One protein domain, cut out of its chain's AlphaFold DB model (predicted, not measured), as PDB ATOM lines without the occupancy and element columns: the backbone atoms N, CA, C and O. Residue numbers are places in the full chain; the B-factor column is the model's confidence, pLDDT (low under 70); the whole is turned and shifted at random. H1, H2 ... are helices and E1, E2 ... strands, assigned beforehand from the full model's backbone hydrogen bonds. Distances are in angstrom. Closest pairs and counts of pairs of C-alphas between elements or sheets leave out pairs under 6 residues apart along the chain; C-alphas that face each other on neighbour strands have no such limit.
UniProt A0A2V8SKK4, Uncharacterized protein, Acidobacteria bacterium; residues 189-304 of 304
ATOM      1  N   PRO A 189     134.881 169.426  59.905       95.81
ATOM      2  CA  PRO A 189     135.149 169.440  58.472       95.81
ATOM      3  C   PRO A 189     134.822 170.782  57.806       95.81
ATOM      4  O   PRO A 189     135.539 171.183  56.889       95.81
ATOM      5  N   GLU A 190     133.825 171.511  58.316       95.38
ATOM      6  CA  GLU A 190     133.388 172.823  57.832       95.38
ATOM      7  C   GLU A 190     134.489 173.890  57.874       95.38
ATOM      8  O   GLU A 190     134.464 174.855  57.109       95.38
ATOM      9  N   LEU A 191     135.483 173.726  58.750       95.31
ATOM     10  CA  LEU A 191     136.583 174.676  58.887       95.31
ATOM     11  C   LEU A 191     137.640 174.506  57.787       95.31
ATOM     12  O   LEU A 191     138.409 175.437  57.535       95.31
ATOM     13  N   ASN A 192     137.655 173.359  57.094       95.50
ATOM     14  CA  ASN A 192     138.579 173.117  55.984       95.50
ATOM     15  C   ASN A 192     138.274 173.996  54.767       95.50
ATOM     16  O   ASN A 192     139.201 174.322  54.028       95.50
ATOM     17  N   VAL A 193     137.016 174.426  54.587       95.38
ATOM     18  CA  VAL A 193     136.582 175.291  53.473       95.38
ATOM     19  C   VAL A 193     137.504 176.504  53.348       95.38
ATOM     20  O   VAL A 193     138.081 176.747  52.293       95.38
ATOM     21  N   TYR A 194     137.736 177.205  54.459       95.38
ATOM     22  CA  TYR A 194     138.565 178.409  54.485       95.38
ATOM     23  C   TYR A 194     140.036 178.145  54.150       95.38
ATOM     24  O   TYR A 194     140.714 179.020  53.613       95.38
ATOM     25  N   ILE A 195     140.548 176.962  54.492       97.44
ATOM     26  CA  ILE A 195     141.937 176.588  54.215       97.44
ATOM     27  C   ILE A 195     142.091 176.247  52.731       97.44
ATOM     28  O   ILE A 195     143.014 176.739  52.080       97.44
ATOM     29  N   PHE A 196     141.168 175.455  52.178       97.94
ATOM     30  CA  PHE A 196     141.174 175.122  50.758       97.94
ATOM     31  C   PHE A 196     141.002 176.366  49.888       97.94
ATOM     32  O   PHE A 196     141.785 176.546  48.958       97.94
ATOM     33  N   ASP A 197     140.088 177.274  50.233       97.12
ATOM     34  CA  ASP A 197     139.891 178.528  49.495       97.12
ATOM     35  C   ASP A 197     141.180 179.362  49.413       97.12
ATOM     36  O   ASP A 197     141.481 179.939  48.363       97.12
ATOM     37  N   LYS A 198     141.990 179.391  50.482       97.94
ATOM     38  CA  LYS A 198     143.292 180.079  50.486       97.94
ATOM     39  C   LYS A 198     144.310 179.407  49.567       97.94
ATOM     40  O   LYS A 198     144.955 180.107  48.788       97.94
ATOM     41  N   TYR A 199     144.435 178.077  49.612       98.31
ATOM     42  CA  TYR A 199     145.312 177.340  48.692       98.31
ATOM     43  C   TYR A 199     144.898 177.543  47.232       98.31
ATOM     44  O   TYR A 199     145.734 177.870  46.395       98.31
ATOM     45  N   ILE A 200     143.606 177.395  46.930       97.88
ATOM     46  CA  ILE A 200     143.054 177.586  45.584       97.88
ATOM     47  C   ILE A 200     143.316 179.010  45.093       97.88
ATOM     48  O   ILE A 200     143.800 179.189  43.977       97.88
ATOM     49  N   SER A 201     143.075 180.017  45.933       96.88
ATOM     50  CA  SER A 201     143.338 181.418  45.589       96.88
ATOM     51  C   SER A 201     144.818 181.665  45.284       96.88
ATOM     52  O   SER A 201     145.134 182.272  44.262       96.88
ATOM     53  N   ALA A 202     145.728 181.147  46.114       97.56
ATOM     54  CA  ALA A 202     147.169 181.278  45.904       97.56
ATOM     55  C   ALA A 202     147.636 180.595  44.607       97.56
ATOM     56  O   ALA A 202     148.411 181.177  43.845       97.56
ATOM     57  N   LEU A 203     147.111 179.401  44.305       97.00
ATOM     58  CA  LEU A 203     147.387 178.685  43.057       97.00
ATOM     59  C   LEU A 203     146.860 179.441  41.830       97.00
ATOM     60  O   LEU A 203     147.564 179.528  40.825       97.00
ATOM     61  N   ILE A 204     145.664 180.038  41.914       95.62
ATOM     62  CA  ILE A 204     145.118 180.897  40.852       95.62
ATOM     63  C   ILE A 204     146.031 182.099  40.621       95.62
ATOM     64  O   ILE A 204     146.355 182.397  39.473       95.62
ATOM     65  N   THR A 205     146.457 182.784  41.686       94.88
ATOM     66  CA  THR A 205     147.374 183.923  41.576       94.88
ATOM     67  C   THR A 205     148.683 183.503  40.919       94.88
ATOM     68  O   THR A 205     149.106 184.144  39.960       94.88
ATOM     69  N   MET A 206     149.284 182.392  41.352       93.19
ATOM     70  CA  MET A 206     150.523 181.889  40.760       93.19
ATOM     71  C   MET A 206     150.351 181.528  39.280       93.19
ATOM     72  O   MET A 206     151.184 181.903  38.455       93.19
ATOM     73  N   TYR A 207     149.245 180.874  38.919       93.00
ATOM     74  CA  TYR A 207     148.915 180.580  37.527       93.00
ATOM     75  C   TYR A 207     148.718 181.855  36.696       93.00
ATOM     76  O   TYR A 207     149.140 181.908  35.546       93.00
ATOM     77  N   GLN A 208     148.084 182.891  37.246       92.06
ATOM     78  CA  GLN A 208     147.912 184.174  36.557       92.06
ATOM     79  C   GLN A 208     149.242 184.911  36.359       92.06
ATOM     80  O   GLN A 208     149.404 185.590  35.345       92.06
ATOM     81  N   THR A 209     150.178 184.778  37.303       91.69
ATOM     82  CA  THR A 209     151.523 185.359  37.212       91.69
ATOM     83  C   THR A 209     152.376 184.644  36.165       91.69
ATOM     84  O   THR A 209     152.931 185.309  35.292       91.69
ATOM     85  N   ASP A 210     152.447 183.311  36.211       90.50
ATOM     86  CA  ASP A 210     153.147 182.503  35.208       90.50
ATOM     87  C   ASP A 210     152.415 181.167  34.946       90.50
ATOM     88  O   ASP A 210     152.654 180.156  35.619       90.50
ATOM     89  N   PRO A 211     151.547 181.107  33.915       90.81
ATOM     90  CA  PRO A 211     150.821 179.887  33.571       90.81
ATOM     91  C   PRO A 211     151.737 178.725  33.179       90.81
ATOM     92  O   PRO A 211     151.346 177.561  33.276       90.81
ATOM     93  N   SER A 212     152.932 179.031  32.664       87.81
ATOM     94  CA  SER A 212     153.846 178.039  32.099       87.81
ATOM     95  C   SER A 212     154.362 177.090  33.182       87.81
ATOM     96  O   SER A 212     154.435 175.878  32.979       87.81
ATOM     97  N   VAL A 213     154.595 177.644  34.365       87.12
ATOM     98  CA  VAL A 213     155.109 176.974  35.555       87.12
ATOM     99  C   VAL A 213     154.128 175.948  36.087       87.12
ATOM    100  O   VAL A 213     154.451 174.767  36.212       87.12
ATOM    101  N   VAL A 214     152.899 176.388  36.343       90.81
ATOM    102  CA  VAL A 214     151.879 175.540  36.962       90.81
ATOM    103  C   VAL A 214     151.390 174.465  35.983       90.81
ATOM    104  O   VAL A 214     151.068 173.353  36.393       90.81
ATOM    105  N   ARG A 215     151.402 174.739  34.669       89.19
ATOM    106  CA  ARG A 215     151.082 173.742  33.627       89.19
ATOM    107  C   ARG A 215     152.202 172.724  33.397       89.19
ATOM    108  O   ARG A 215     151.921 171.595  33.004       89.19
ATOM    109  N   GLY A 216     153.458 173.130  33.575       88.38
ATOM    110  CA  GLY A 216     154.637 172.312  33.282       88.38
ATOM    111  C   GLY A 216     155.045 171.350  34.399       88.38
ATOM    112  O   GLY A 216     155.907 170.495  34.168       88.38
ATOM    113  N   ILE A 217     154.450 171.483  35.587       91.81
ATOM    114  CA  ILE A 217     154.763 170.657  36.753       91.81
ATOM    115  C   ILE A 217     154.077 169.290  36.676       91.81
ATOM    116  O   ILE A 217     152.915 169.167  36.271       91.81
ATOM    117  N   ARG A 218     154.801 168.249  37.082       93.44
ATOM    118  CA  ARG A 218     154.283 166.889  37.254       93.44
ATOM    119  C   ARG A 218     154.718 166.340  38.600       93.44
ATOM    120  O   ARG A 218     155.794 166.682  39.081       93.44
ATOM    121  N   TYR A 219     153.909 165.471  39.190       94.31
ATOM    122  CA  TYR A 219     154.274 164.808  40.438       94.31
ATOM    123  C   TYR A 219     154.847 163.417  40.158       94.31
ATOM    124  O   TYR A 219     154.222 162.598  39.487       94.31
ATOM    125  N   GLN A 220     156.048 163.140  40.666       92.50
ATOM    126  CA  GLN A 220     156.686 161.827  40.573       92.50
ATOM    127  C   GLN A 220     156.455 161.064  41.882       92.50
ATOM    128  O   GLN A 220     157.189 161.220  42.862       92.50
ATOM    129  N   ALA A 221     155.411 160.231  41.907       89.19
ATOM    130  CA  ALA A 221     154.996 159.496  43.105       89.19
ATOM    131  C   ALA A 221     156.082 158.558  43.674       89.19
ATOM    132  O   ALA A 221     156.127 158.329  44.882       89.19
ATOM    133  N   ASP A 222     156.981 158.040  42.830       88.81
ATOM    134  CA  ASP A 222     158.110 157.186  43.223       88.81
ATOM    135  C   ASP A 222     159.169 157.944  44.037       88.81
ATOM    136  O   ASP A 222     159.762 157.387  44.962       88.81
ATOM    137  N   ARG A 223     159.381 159.224  43.722       87.00
ATOM    138  CA  ARG A 223     160.371 160.089  44.379       87.00
ATOM    139  C   ARG A 223     159.769 161.049  45.391       87.00
ATOM    140  O   ARG A 223     160.519 161.689  46.124       87.00
ATOM    141  N   ARG A 224     158.436 161.140  45.438       88.81
ATOM    142  CA  ARG A 224     157.686 162.127  46.223       88.81
ATOM    143  C   ARG A 224     158.181 163.552  45.971       88.81
ATOM    144  O   ARG A 224     158.329 164.330  46.908       88.81
ATOM    145  N   ASN A 225     158.479 163.870  44.715       90.94
ATOM    146  CA  ASN A 225     158.952 165.188  44.318       90.94
ATOM    147  C   ASN A 225     158.200 165.700  43.089       90.94
ATOM    148  O   ASN A 225     157.573 164.939  42.346       90.94
ATOM    149  N   PHE A 226     158.271 167.010  42.893       89.69
ATOM    150  CA  PHE A 226     157.751 167.660  41.709       89.69
ATOM    151  C   PHE A 226     158.848 167.757  40.649       89.69
ATOM    152  O   PHE A 226     159.997 168.100  40.936       89.69
ATOM    153  N   ASP A 227     158.494 167.401  39.420       90.31
ATOM    154  CA  ASP A 227     159.351 167.528  38.251       90.31
ATOM    155  C   ASP A 227     158.842 168.658  37.367       90.31
ATOM    156  O   ASP A 227     157.679 168.693  36.955       90.31
ATOM    157  N   TYR A 228     159.746 169.582  37.074       87.06
ATOM    158  CA  TYR A 228     159.483 170.755  36.263       87.06
ATOM    159  C   TYR A 228     159.991 170.464  34.860       87.06
ATOM    160  O   TYR A 228     161.200 170.457  34.598       87.06
ATOM    161  N   THR A 229     159.060 170.180  33.948       78.62
ATOM    162  CA  THR A 229     159.408 169.770  32.586       78.62
ATOM    163  C   THR A 229     160.279 170.847  31.925       78.62
ATOM    164  O   THR A 229     159.871 172.003  31.798       78.62
ATOM    165  N   LYS A 230     161.500 170.478  31.507       57.97
ATOM    166  CA  LYS A 230     162.490 171.392  30.910       57.97
ATOM    167  C   LYS A 230     161.886 172.158  29.724       57.97
ATOM    168  O   LYS A 230     161.685 171.574  28.663       57.97
ATOM    169  N   GLY A 231     161.646 173.459  29.890       60.53
ATOM    170  CA  GLY A 231     161.167 174.340  28.816       60.53
ATOM    171  C   GLY A 231     160.162 175.412  29.240       60.53
ATOM    172  O   GLY A 231     159.936 176.345  28.472       60.53
ATOM    173  N   TYR A 232     159.598 175.321  30.444       58.38
ATOM    174  CA  TYR A 232     158.599 176.266  30.945       58.38
ATOM    175  C   TYR A 232     159.197 177.174  32.020       58.38
ATOM    176  O   TYR A 232     159.385 176.730  33.143       58.38
ATOM    177  N   GLY A 233     159.517 178.418  31.647       57.81
ATOM    178  CA  GLY A 233     159.924 179.479  32.574       57.81
ATOM    179  C   GLY A 233     161.265 179.247  33.283       57.81
ATOM    180  O   GLY A 233     161.677 178.134  33.594       57.81
ATOM    181  N   ARG A 234     162.003 180.323  33.548       64.56
ATOM    182  CA  ARG A 234     163.027 180.301  34.599       64.56
ATOM    183  C   ARG A 234     162.329 180.790  35.858       64.56
ATOM    184  O   ARG A 234     162.432 181.974  36.155       64.56
ATOM    185  N   LEU A 235     161.614 179.905  36.549       68.75
ATOM    186  CA  LEU A 235     161.324 180.191  37.948       68.75
ATOM    187  C   LEU A 235     162.643 180.391  38.665       68.75
ATOM    188  O   LEU A 235     163.622 179.669  38.411       68.75
ATOM    189  N   ASP A 236     162.660 181.352  39.573       83.25
ATOM    190  CA  ASP A 236     163.687 181.300  40.583       83.25
ATOM    191  C   ASP A 236     163.436 180.097  41.518       83.25
ATOM    192  O   ASP A 236     162.378 179.454  41.554       83.25
ATOM    193  N   GLN A 237     164.473 179.724  42.255       85.31
ATOM    194  CA  GLN A 237     164.398 178.579  43.150       85.31
ATOM    195  C   GLN A 237     163.361 178.794  44.275       85.31
ATOM    196  O   GLN A 237     162.818 177.822  44.793       85.31
ATOM    197  N   ALA A 238     163.073 180.044  44.650       88.81
ATOM    198  CA  ALA A 238     162.157 180.365  45.738       88.81
ATOM    199  C   ALA A 238     160.692 180.173  45.325       88.81
ATOM    200  O   ALA A 238     159.920 179.599  46.087       88.81
ATOM    201  N   GLU A 239     160.319 180.581  44.113       89.19
ATOM    202  CA  GLU A 239     158.985 180.357  43.547       89.19
ATOM    203  C   GLU A 239     158.697 178.862  43.355       89.19
ATOM    204  O   GLU A 239     157.584 178.405  43.607       89.19
ATOM    205  N   THR A 240     159.724 178.098  42.970       89.81
ATOM    206  CA  THR A 240     159.663 176.631  42.870       89.81
ATOM    207  C   THR A 240     159.302 176.014  44.225       89.81
ATOM    208  O   THR A 240     158.302 175.309  44.332       89.81
ATOM    209  N   PHE A 241     160.059 176.345  45.278       92.06
ATOM    210  CA  PHE A 241     159.789 175.832  46.626       92.06
ATOM    211  C   PHE A 241     158.431 176.272  47.167       92.06
ATOM    212  O   PHE A 241     157.737 175.491  47.804       92.06
ATOM    213  N   TYR A 242     158.020 177.505  46.884       95.12
ATOM    214  CA  TYR A 242     156.714 177.992  47.299       95.12
ATOM    215  C   TYR A 242     155.562 177.222  46.631       95.12
ATOM    216  O   TYR A 242     154.589 176.876  47.303       95.12
ATOM    217  N   LEU A 243     155.672 176.905  45.335       95.44
ATOM    218  CA  LEU A 243     154.696 176.045  44.665       95.44
ATOM    219  C   LEU A 243     154.691 174.635  45.269       95.44
ATOM    220  O   LEU A 243     153.614 174.115  45.556       95.44
ATOM    221  N   ASP A 244     155.864 174.045  45.509       95.50
ATOM    222  CA  ASP A 244     155.979 172.744  46.181       95.50
ATOM    223  C   ASP A 244     155.256 172.756  47.536       95.50
ATOM    224  O   ASP A 244     154.483 171.842  47.839       95.50
ATOM    225  N   ASP A 245     155.433 173.825  48.316       96.31
ATOM    226  CA  ASP A 245     154.809 173.978  49.626       96.31
ATOM    227  C   ASP A 245     153.278 174.136  49.532       96.31
ATOM    228  O   ASP A 245     152.527 173.539  50.313       96.31
ATOM    229  N   LEU A 246     152.775 174.887  48.548       97.88
ATOM    230  CA  LEU A 246     151.332 174.991  48.298       97.88
ATOM    231  C   LEU A 246     150.722 173.628  47.962       97.88
ATOM    232  O   LEU A 246     149.684 173.259  48.514       97.88
ATOM    233  N   LEU A 247     151.367 172.876  47.069       97.62
ATOM    234  CA  LEU A 247     150.874 171.586  46.596       97.62
ATOM    235  C   LEU A 247     150.918 170.524  47.697       97.62
ATOM    236  O   LEU A 247     149.925 169.828  47.914       97.62
ATOM    237  N   ALA A 248     152.032 170.433  48.426       96.69
ATOM    238  CA  ALA A 248     152.169 169.522  49.559       96.69
ATOM    239  C   ALA A 248     151.186 169.872  50.686       96.69
ATOM    240  O   ALA A 248     150.531 168.992  51.241       96.69
ATOM    241  N   GLY A 249     151.022 171.165  50.978       97.38
ATOM    242  CA  GLY A 249     150.080 171.638  51.989       97.38
ATOM    243  C   GLY A 249     148.628 171.312  51.636       97.38
ATOM    244  O   GLY A 249     147.882 170.836  52.496       97.38
ATOM    245  N   PHE A 250     148.233 171.509  50.375       98.31
ATOM    246  CA  PHE A 250     146.899 171.147  49.894       98.31
ATOM    247  C   PHE A 250     146.653 169.634  49.987       98.31
ATOM    248  O   PHE A 250     145.607 169.220  50.489       98.31
ATOM    249  N   ASP A 251     147.616 168.806  49.565       97.75
ATOM    250  CA  ASP A 251     147.537 167.342  49.671       97.75
ATOM    251  C   ASP A 251     147.393 166.876  51.130       97.75
ATOM    252  O   ASP A 251     146.515 166.073  51.456       97.75
ATOM    253  N   ASP A 252     148.179 167.433  52.050       97.25
ATOM    254  CA  ASP A 252     148.093 167.070  53.465       97.25
ATOM    255  C   ASP A 252     146.739 167.434  54.089       97.25
ATOM    256  O   ASP A 252     146.168 166.621  54.825       97.25
ATOM    257  N   HIS A 253     146.169 168.599  53.760       97.75
ATOM    258  CA  HIS A 253     144.815 168.956  54.204       97.75
ATOM    259  C   HIS A 253     143.745 168.071  53.548       97.75
ATOM    260  O   HIS A 253     142.777 167.669  54.196       97.75
ATOM    261  N   MET A 254     143.948 167.666  52.292       97.88
ATOM    262  CA  MET A 254     143.058 166.731  51.605       97.88
ATOM    263  C   MET A 254     143.036 165.352  52.282       97.88
ATOM    264  O   MET A 254     141.989 164.704  52.348       97.88
ATOM    265  N   LYS A 255     144.160 164.890  52.844       96.56
ATOM    266  CA  LYS A 255     144.229 163.606  53.569       96.56
ATOM    267  C   LYS A 255     143.415 163.592  54.860       96.56
ATOM    268  O   LYS A 255     142.960 162.520  55.256       96.56
ATOM    269  N   VAL A 256     143.239 164.737  55.522       96.94
ATOM    270  CA  VAL A 256     142.467 164.822  56.776       96.94
ATOM    271  C   VAL A 256     140.990 165.137  56.563       96.94
ATOM    272  O   VAL A 256     140.202 164.922  57.473       96.94
ATOM    273  N   HIS A 257     140.593 165.586  55.378       96.94
ATOM    274  CA  HIS A 257     139.191 165.804  55.045       96.94
ATOM    275  C   HIS A 257     138.500 164.467  54.707       96.94
ATOM    276  O   HIS A 257     139.056 163.679  53.954       96.94
ATOM    277  N   GLU A 258     137.325 164.141  55.249       95.75
ATOM    278  CA  GLU A 258     136.720 162.800  55.066       95.75
ATOM    279  C   GLU A 258     135.530 162.771  54.090       95.75
ATOM    280  O   GLU A 258     135.276 161.729  53.480       95.75
ATOM    281  N   ASP A 259     134.839 163.896  53.869       96.94
ATOM    282  CA  ASP A 259     133.671 163.948  52.980       96.94
ATOM    283  C   ASP A 259     134.078 163.812  51.504       96.94
ATOM    284  O   ASP A 259     134.695 164.695  50.912       96.94
ATOM    285  N   ALA A 260     133.706 162.694  50.878       96.75
ATOM    286  CA  ALA A 260     134.080 162.392  49.499       96.75
ATOM    287  C   ALA A 260     133.534 163.399  48.466       96.75
ATOM    288  O   ALA A 260     134.195 163.641  47.457       96.75
ATOM    289  N   LYS A 261     132.351 163.982  48.694       96.38
ATOM    290  CA  LYS A 261     131.736 164.936  47.756       96.38
ATOM    291  C   LYS A 261     132.409 166.299  47.842       96.38
ATOM    292  O   LYS A 261     132.667 166.929  46.812       96.38
ATOM    293  N   GLU A 262     132.704 166.750  49.058       96.31
ATOM    294  CA  GLU A 262     133.451 167.991  49.270       96.31
ATOM    295  C   GLU A 262     134.886 167.845  48.749       96.31
ATOM    296  O   GLU A 262     135.332 168.683  47.965       96.31
ATOM    297  N   LYS A 263     135.556 166.715  49.027       96.88
ATOM    298  CA  LYS A 263     136.851 166.359  48.416       96.88
ATOM    299  C   LYS A 263     136.829 166.468  46.898       96.88
ATOM    300  O   LYS A 263     137.686 167.131  46.323       96.88
ATOM    301  N   GLU A 264     135.862 165.833  46.237       97.31
ATOM    302  CA  GLU A 264     135.737 165.906  44.777       97.31
ATOM    303  C   GLU A 264     135.586 167.359  44.301       97.31
ATOM    304  O   GLU A 264     136.202 167.758  43.313       97.31
ATOM    305  N   THR A 265     134.814 168.168  45.029       96.44
ATOM    306  CA  THR A 265     134.615 169.589  44.719       96.44
ATOM    307  C   THR A 265     135.924 170.372  44.808       96.44
ATOM    308  O   THR A 265     136.277 171.067  43.853       96.44
ATOM    309  N   TYR A 266     136.686 170.213  45.892       97.56
ATOM    310  CA  TYR A 266     137.985 170.869  46.057       97.56
ATOM    311  C   TYR A 266     139.022 170.384  45.045       97.56
ATOM    312  O   TYR A 266     139.803 171.185  44.539       97.56
ATOM    313  N   LEU A 267     139.015 169.100  44.685       97.69
ATOM    314  CA  LEU A 267     139.911 168.563  43.658       97.69
ATOM    315  C   LEU A 267     139.581 169.112  42.261       97.69
ATOM    316  O   LEU A 267     140.493 169.402  41.486       97.69
ATOM    317  N   LYS A 268     138.299 169.332  41.940       96.75
ATOM    318  CA  LYS A 268     137.912 170.035  40.707       96.75
ATOM    319  C   LYS A 268     138.366 171.495  40.726       96.75
ATOM    320  O   LYS A 268     138.924 171.962  39.734       96.75
ATOM    321  N   GLN A 269     138.183 172.205  41.843       96.19
ATOM    322  CA  GLN A 269     138.693 173.573  42.001       96.19
ATOM    323  C   GLN A 269     140.217 173.624  41.860       96.19
ATOM    324  O   GLN A 269     140.730 174.500  41.173       96.19
ATOM    325  N   PHE A 270     140.933 172.657  42.434       97.38
ATOM    326  CA  PHE A 270     142.383 172.520  42.314       97.38
ATOM    327  C   PHE A 270     142.816 172.303  40.861       97.38
ATOM    328  O   PHE A 270     143.709 173.001  40.371       97.38
ATOM    329  N   GLN A 271     142.156 171.393  40.136       96.44
ATOM    330  CA  GLN A 271     142.441 171.171  38.716       96.44
ATOM    331  C   GLN A 271     142.173 172.435  37.889       96.44
ATOM    332  O   GLN A 271     142.946 172.756  36.986       96.44
ATOM    333  N   ALA A 272     141.096 173.162  38.193       95.12
ATOM    334  CA  ALA A 272     140.768 174.416  37.525       95.12
ATOM    335  C   ALA A 272     141.802 175.514  37.834       95.12
ATOM    336  O   ALA A 272     142.261 176.186  36.916       95.12
ATOM    337  N   ALA A 273     142.200 175.660  39.101       95.50
ATOM    338  CA  ALA A 273     143.148 176.669  39.570       95.50
ATOM    339  C   ALA A 273     144.544 176.483  38.976       95.50
ATOM    340  O   ALA A 273     145.180 177.445  38.555       95.50
ATOM    341  N   THR A 274     145.003 175.233  38.912       95.44
ATOM    342  CA  THR A 274     146.311 174.885  38.342       95.44
ATOM    343  C   THR A 274     146.290 174.795  36.822       95.44
ATOM    344  O   THR A 274     147.330 174.840  36.165       95.44
ATOM    345  N   CYS A 275     145.101 174.628  36.248       93.62
ATOM    346  CA  CYS A 275     144.912 174.298  34.851       93.62
ATOM    347  C   CYS A 275     145.738 173.084  34.387       93.62
ATOM    348  O   CYS A 275     146.197 173.013  33.243       93.62
ATOM    349  N   ASN A 276     145.952 172.126  35.294       94.25
ATOM    350  CA  ASN A 276     146.856 171.006  35.085       94.25
ATOM    351  C   ASN A 276     146.183 169.670  35.471       94.25
ATOM    352  O   ASN A 276     146.293 169.201  36.610       94.25
ATOM    353  N   PRO A 277     145.473 169.021  34.524       95.12
ATOM    354  CA  PRO A 277     144.839 167.728  34.777       95.12
ATOM    355  C   PRO A 277     145.857 166.608  35.016       95.12
ATOM    356  O   PRO A 277     145.540 165.654  35.720       95.12
ATOM    357  N   ALA A 278     147.069 166.717  34.459       94.75
ATOM    358  CA  ALA A 278     148.125 165.738  34.691       94.75
ATOM    359  C   ALA A 278     148.588 165.784  36.151       94.75
ATOM    360  O   ALA A 278     148.618 164.747  36.795       94.75
ATOM    361  N   LEU A 279     148.833 166.976  36.702       95.69
ATOM    362  CA  LEU A 279     149.182 167.145  38.113       95.69
ATOM    363  C   LEU A 279     148.098 166.601  39.051       95.69
ATOM    364  O   LEU A 279     148.412 165.912  40.016       95.69
ATOM    365  N   THR A 280     146.825 166.877  38.754       96.81
ATOM    366  CA  THR A 280     145.695 166.378  39.561       96.81
ATOM    367  C   THR A 280     145.643 164.847  39.549       96.81
ATOM    368  O   THR A 280     145.486 164.220  40.597       96.81
ATOM    369  N   GLN A 281     145.843 164.241  38.377       96.50
ATOM    370  CA  GLN A 281     145.910 162.791  38.229       96.50
ATOM    371  C   GLN A 281     147.127 162.196  38.943       96.50
ATOM    372  O   GLN A 281     146.993 161.171  39.606       96.50
ATOM    373  N   ASP A 282     148.289 162.833  38.816       95.25
ATOM    374  CA  ASP A 282     149.548 162.352  39.376       95.25
ATOM    375  C   ASP A 282     149.533 162.427  40.924       95.25
ATOM    376  O   ASP A 282     150.001 161.495  41.577       95.25
ATOM    377  N   LEU A 283     148.951 163.482  41.524       95.50
ATOM    378  CA  LEU A 283     148.835 163.647  42.986       95.50
ATOM    379  C   LEU A 283     147.695 162.830  43.609       95.50
ATOM    380  O   LEU A 283     147.883 162.188  44.640       95.50
ATOM    381  N   PHE A 284     146.506 162.861  43.003       96.69
ATOM    382  CA  PHE A 284     145.275 162.383  43.648       96.69
ATOM    383  C   PHE A 284     144.662 161.154  42.974       96.69
ATOM    384  O   PHE A 284     143.654 160.630  43.446       96.69
ATOM    385  N   GLY A 285     145.232 160.689  41.859       96.75
ATOM    386  CA  GLY A 285     144.711 159.545  41.110       96.75
ATOM    387  C   GLY A 285     143.376 159.815  40.409       96.75
ATOM    388  O   GLY A 285     142.729 158.870  39.958       96.75
ATOM    389  N   VAL A 286     142.950 161.080  40.310       96.00
ATOM    390  CA  VAL A 286     141.678 161.480  39.692       96.00
ATOM    391  C   VAL A 286     141.897 162.437  38.530       96.00
ATOM    392  O   VAL A 286     142.822 163.243  38.525       96.00
ATOM    393  N   LYS A 287     141.023 162.353  37.528       93.44
ATOM    394  CA  LYS A 287     141.042 163.229  36.359       93.44
ATOM    395  C   LYS A 287     139.627 163.705  36.073       93.44
ATOM    396  O   LYS A 287     138.738 162.877  35.886       93.44
ATOM    397  N   PHE A 288     139.446 165.017  35.990       94.31
ATOM    398  CA  PHE A 288     138.163 165.623  35.640       94.31
ATOM    399  C   PHE A 288     138.167 166.108  34.197       94.31
ATOM    400  O   PHE A 288     139.202 166.547  33.678       94.31
ATOM    401  N   ASN A 289     137.012 166.043  33.541       92.69
ATOM    402  CA  ASN A 289     136.861 166.608  32.211       92.69
ATOM    403  C   ASN A 289     136.746 168.137  32.312       92.69
ATOM    404  O   ASN A 289     136.242 168.653  33.309       92.69
ATOM    405  N   PRO A 290     137.156 168.895  31.279       87.50
ATOM    406  CA  PRO A 290     136.992 170.350  31.270       87.50
ATOM    407  C   PRO A 290     135.543 170.814  31.497       87.50
ATOM    408  O   PRO A 290     135.320 171.865  32.092       87.50
ATOM    409  N   GLU A 291     134.558 170.022  31.061       88.06
ATOM    410  CA  GLU A 291     133.130 170.298  31.268       88.06
ATOM    411  C   GLU A 291     132.744 170.302  32.755       88.06
ATOM    412  O   GLU A 291     131.971 171.164  33.180       88.06
ATOM    413  N   ASP A 292     133.360 169.432  33.566       88.12
ATOM    414  CA  ASP A 292     133.134 169.345  35.017       88.12
ATOM    415  C   ASP A 292     133.615 170.603  35.759       88.12
ATOM    416  O   ASP A 292     133.207 170.867  36.891       88.12
ATOM    417  N   LEU A 293     134.491 171.388  35.123       89.56
ATOM    418  CA  LEU A 293     135.075 172.604  35.689       89.56
ATOM    419  C   LEU A 293     134.281 173.867  35.332       89.56
ATOM    420  O   LEU A 293     134.514 174.924  35.912       89.56
ATOM    421  N   SER A 294     133.318 173.768  34.407       86.94
ATOM    422  CA  SER A 294     132.545 174.914  33.897       86.94
ATOM    423  C   SER A 294     131.717 175.642  34.967       86.94
ATOM    424  O   SER A 294     131.346 176.804  34.787       86.94
ATOM    425  N   GLN A 295     131.459 174.980  36.098       89.38
ATOM    426  CA  GLN A 295     130.772 175.559  37.250       89.38
ATOM    427  C   GLN A 295     131.612 176.603  38.011       89.38
ATOM    428  O   GLN A 295     131.040 177.449  38.696       89.38
ATOM    429  N   PHE A 296     132.942 176.608  37.859       89.31
ATOM    430  CA  PHE A 296     133.846 177.526  38.564       89.31
ATOM    431  C   PHE A 296     134.199 178.742  37.701       89.31
ATOM    432  O   PHE A 296     135.326 178.897  37.238       89.31
ATOM    433  N   LYS A 297     133.213 179.613  37.464       83.19
ATOM    434  CA  LYS A 297     133.347 180.773  36.560       83.19
ATOM    435  C   LYS A 297     134.405 181.791  36.992       83.19
ATOM    436  O   LYS A 297     134.922 182.510  36.142       83.19
ATOM    437  N   ASP A 298     134.709 181.837  38.284       80.56
ATOM    438  CA  ASP A 298     135.668 182.778  38.864       80.56
ATOM    439  C   ASP A 298     137.123 182.295  38.739       80.56
ATOM    440  O   ASP A 298     138.060 183.058  38.971       80.56
ATOM    441  N   ILE A 299     137.326 181.039  38.328       79.94
ATOM    442  CA  ILE A 299     138.650 180.469  38.092       79.94
ATOM    443  C   ILE A 299     139.013 180.696  36.617       79.94
ATOM    444  O   ILE A 299     138.196 180.391  35.741       79.94
ATOM    445  N   PRO A 300     140.210 181.234  36.299       73.31
ATOM    446  CA  PRO A 300     140.618 181.493  34.924       73.31
ATOM    447  C   PRO A 300     140.385 180.269  34.042       73.31
ATOM    448  O   PRO A 300     140.952 179.204  34.275       73.31
ATOM    449  N   THR A 301     139.545 180.414  33.014       70.56
ATOM    450  CA  THR A 301     139.269 179.302  32.103       70.56
ATOM    451  C   THR A 301     140.577 178.827  31.493       70.56
ATOM    452  O   THR A 301     141.301 179.629  30.892       70.56
ATOM    453  N   CYS A 302     140.838 177.529  31.603       72.25
ATOM    454  CA  CYS A 302     141.869 176.818  30.867       72.25
ATOM    455  C   CYS A 302     141.664 176.960  29.363       72.25
ATOM    456  O   CYS A 302     141.107 176.078  28.712       72.25
ATOM    457  N   ARG A 303     142.071 178.095  28.794       64.88
ATOM    458  CA  ARG A 303     142.149 178.236  27.347       64.88
ATOM    459  C   ARG A 303     143.327 177.384  26.887       64.88
ATOM    460  O   ARG A 303     144.464 177.622  27.319       64.88
ATOM    461  N   ALA A 304     142.973 176.348  26.129       54.53
ATOM    462  CA  ALA A 304     143.887 175.476  25.406       54.53
ATOM    463  C   ALA A 304     144.755 176.290  24.441       54.53
ATOM    464  O   ALA A 304     144.232 177.281  23.879       54.53
TER     465      ALA A 304
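What this domain is: This is residues 189 to 304 of the 304 residues of an uncharacterized protein of Acidobacteria bacterium (UniProt A0A2V8SKK4). Three long helices, H1, H3 and H4, lie side by side in an up-and-down bundle, their centres making a triangle. The short helix H5 folds back from H4 and packs on E1 of a small strand hairpin, E1 and E2, while the short H6 packs on H4. The printed part has 116 residues, with six named helices and two named strands in the order H1 H2 E1 E2 H3 H4 H5 H6; the sheet, E1 - E2, is antiparallel, and the class is mostly helix. It is compact, with a radius of gyration of the C-alphas of 13.4 A, and spans 38 by 30 by 23 A.

Where its parts are: H1, residues 189 to 209, begins at C-alpha 189 (135.149, 169.440, 58.472) and is 31.2 A long. H2 is residues 211 to 216, 8.5 A. E1, residues 217 to 220, and E2, residues 225 to 228, each measure 9.8 A. H3, residues 237 to 256, is 29.3 A long and begins at C-alpha 237 (164.398, 178.579, 43.150). H4, residues 260 to 274, measures 20.7 A, H5, residues 277 to 284, 10.4 A, and H6, residues 290 to 293, 5.3 A, ending at C-alpha 293 (135.075, 172.604, 35.689).

How they stand to each other: In the bundle, each helix running against the one before it, H1 and H3 touch at a shallow tilt of 25 degrees, opposite ways, closest at the C-alphas of Tyr 199 and Leu 246, 6.5 A. H1 and H4 touch at a shallow tilt of 14 degrees, the same way, closest at C-alphas 204 and 273, 4.8 A. H3 and H4 are close but not clearly touching. H4, with residues 267 to 271 alone, touches H5 in a helical hairpin at a steep tilt of 42 degrees, closest at C-alphas 271 and 277, 5.8 A. With residues 268 to 272 alone it touches H6, closest at C-alphas 272 and 293, 6.3 A. H1 and H2 only just touch, only at the corner, with 3 pairs of C-alphas within 8 A. The closest C-alphas of E1 and H5, Arg 218 and Leu 279, are 5.2 A apart. E1 and E2 form a hairpin; N 218 and O 227 are 2.9 A apart and N 227 and O 218 2.8 A, within hydrogen-bond range. In H2, H4 and H5 every O i to N i+4 pair is within hydrogen-bond range, in H1 14 of 17 and in H3 15 of 16; H6 is too short for such a pair.

The domain as a whole: The two C-alphas farthest apart, those of Glu 190 and Gly 231, are 40.2 A apart. The printed part has no cut and no long link. Its mean pLDDT is 90.6; residues 230 to 235 and 303 to 304 are under 70.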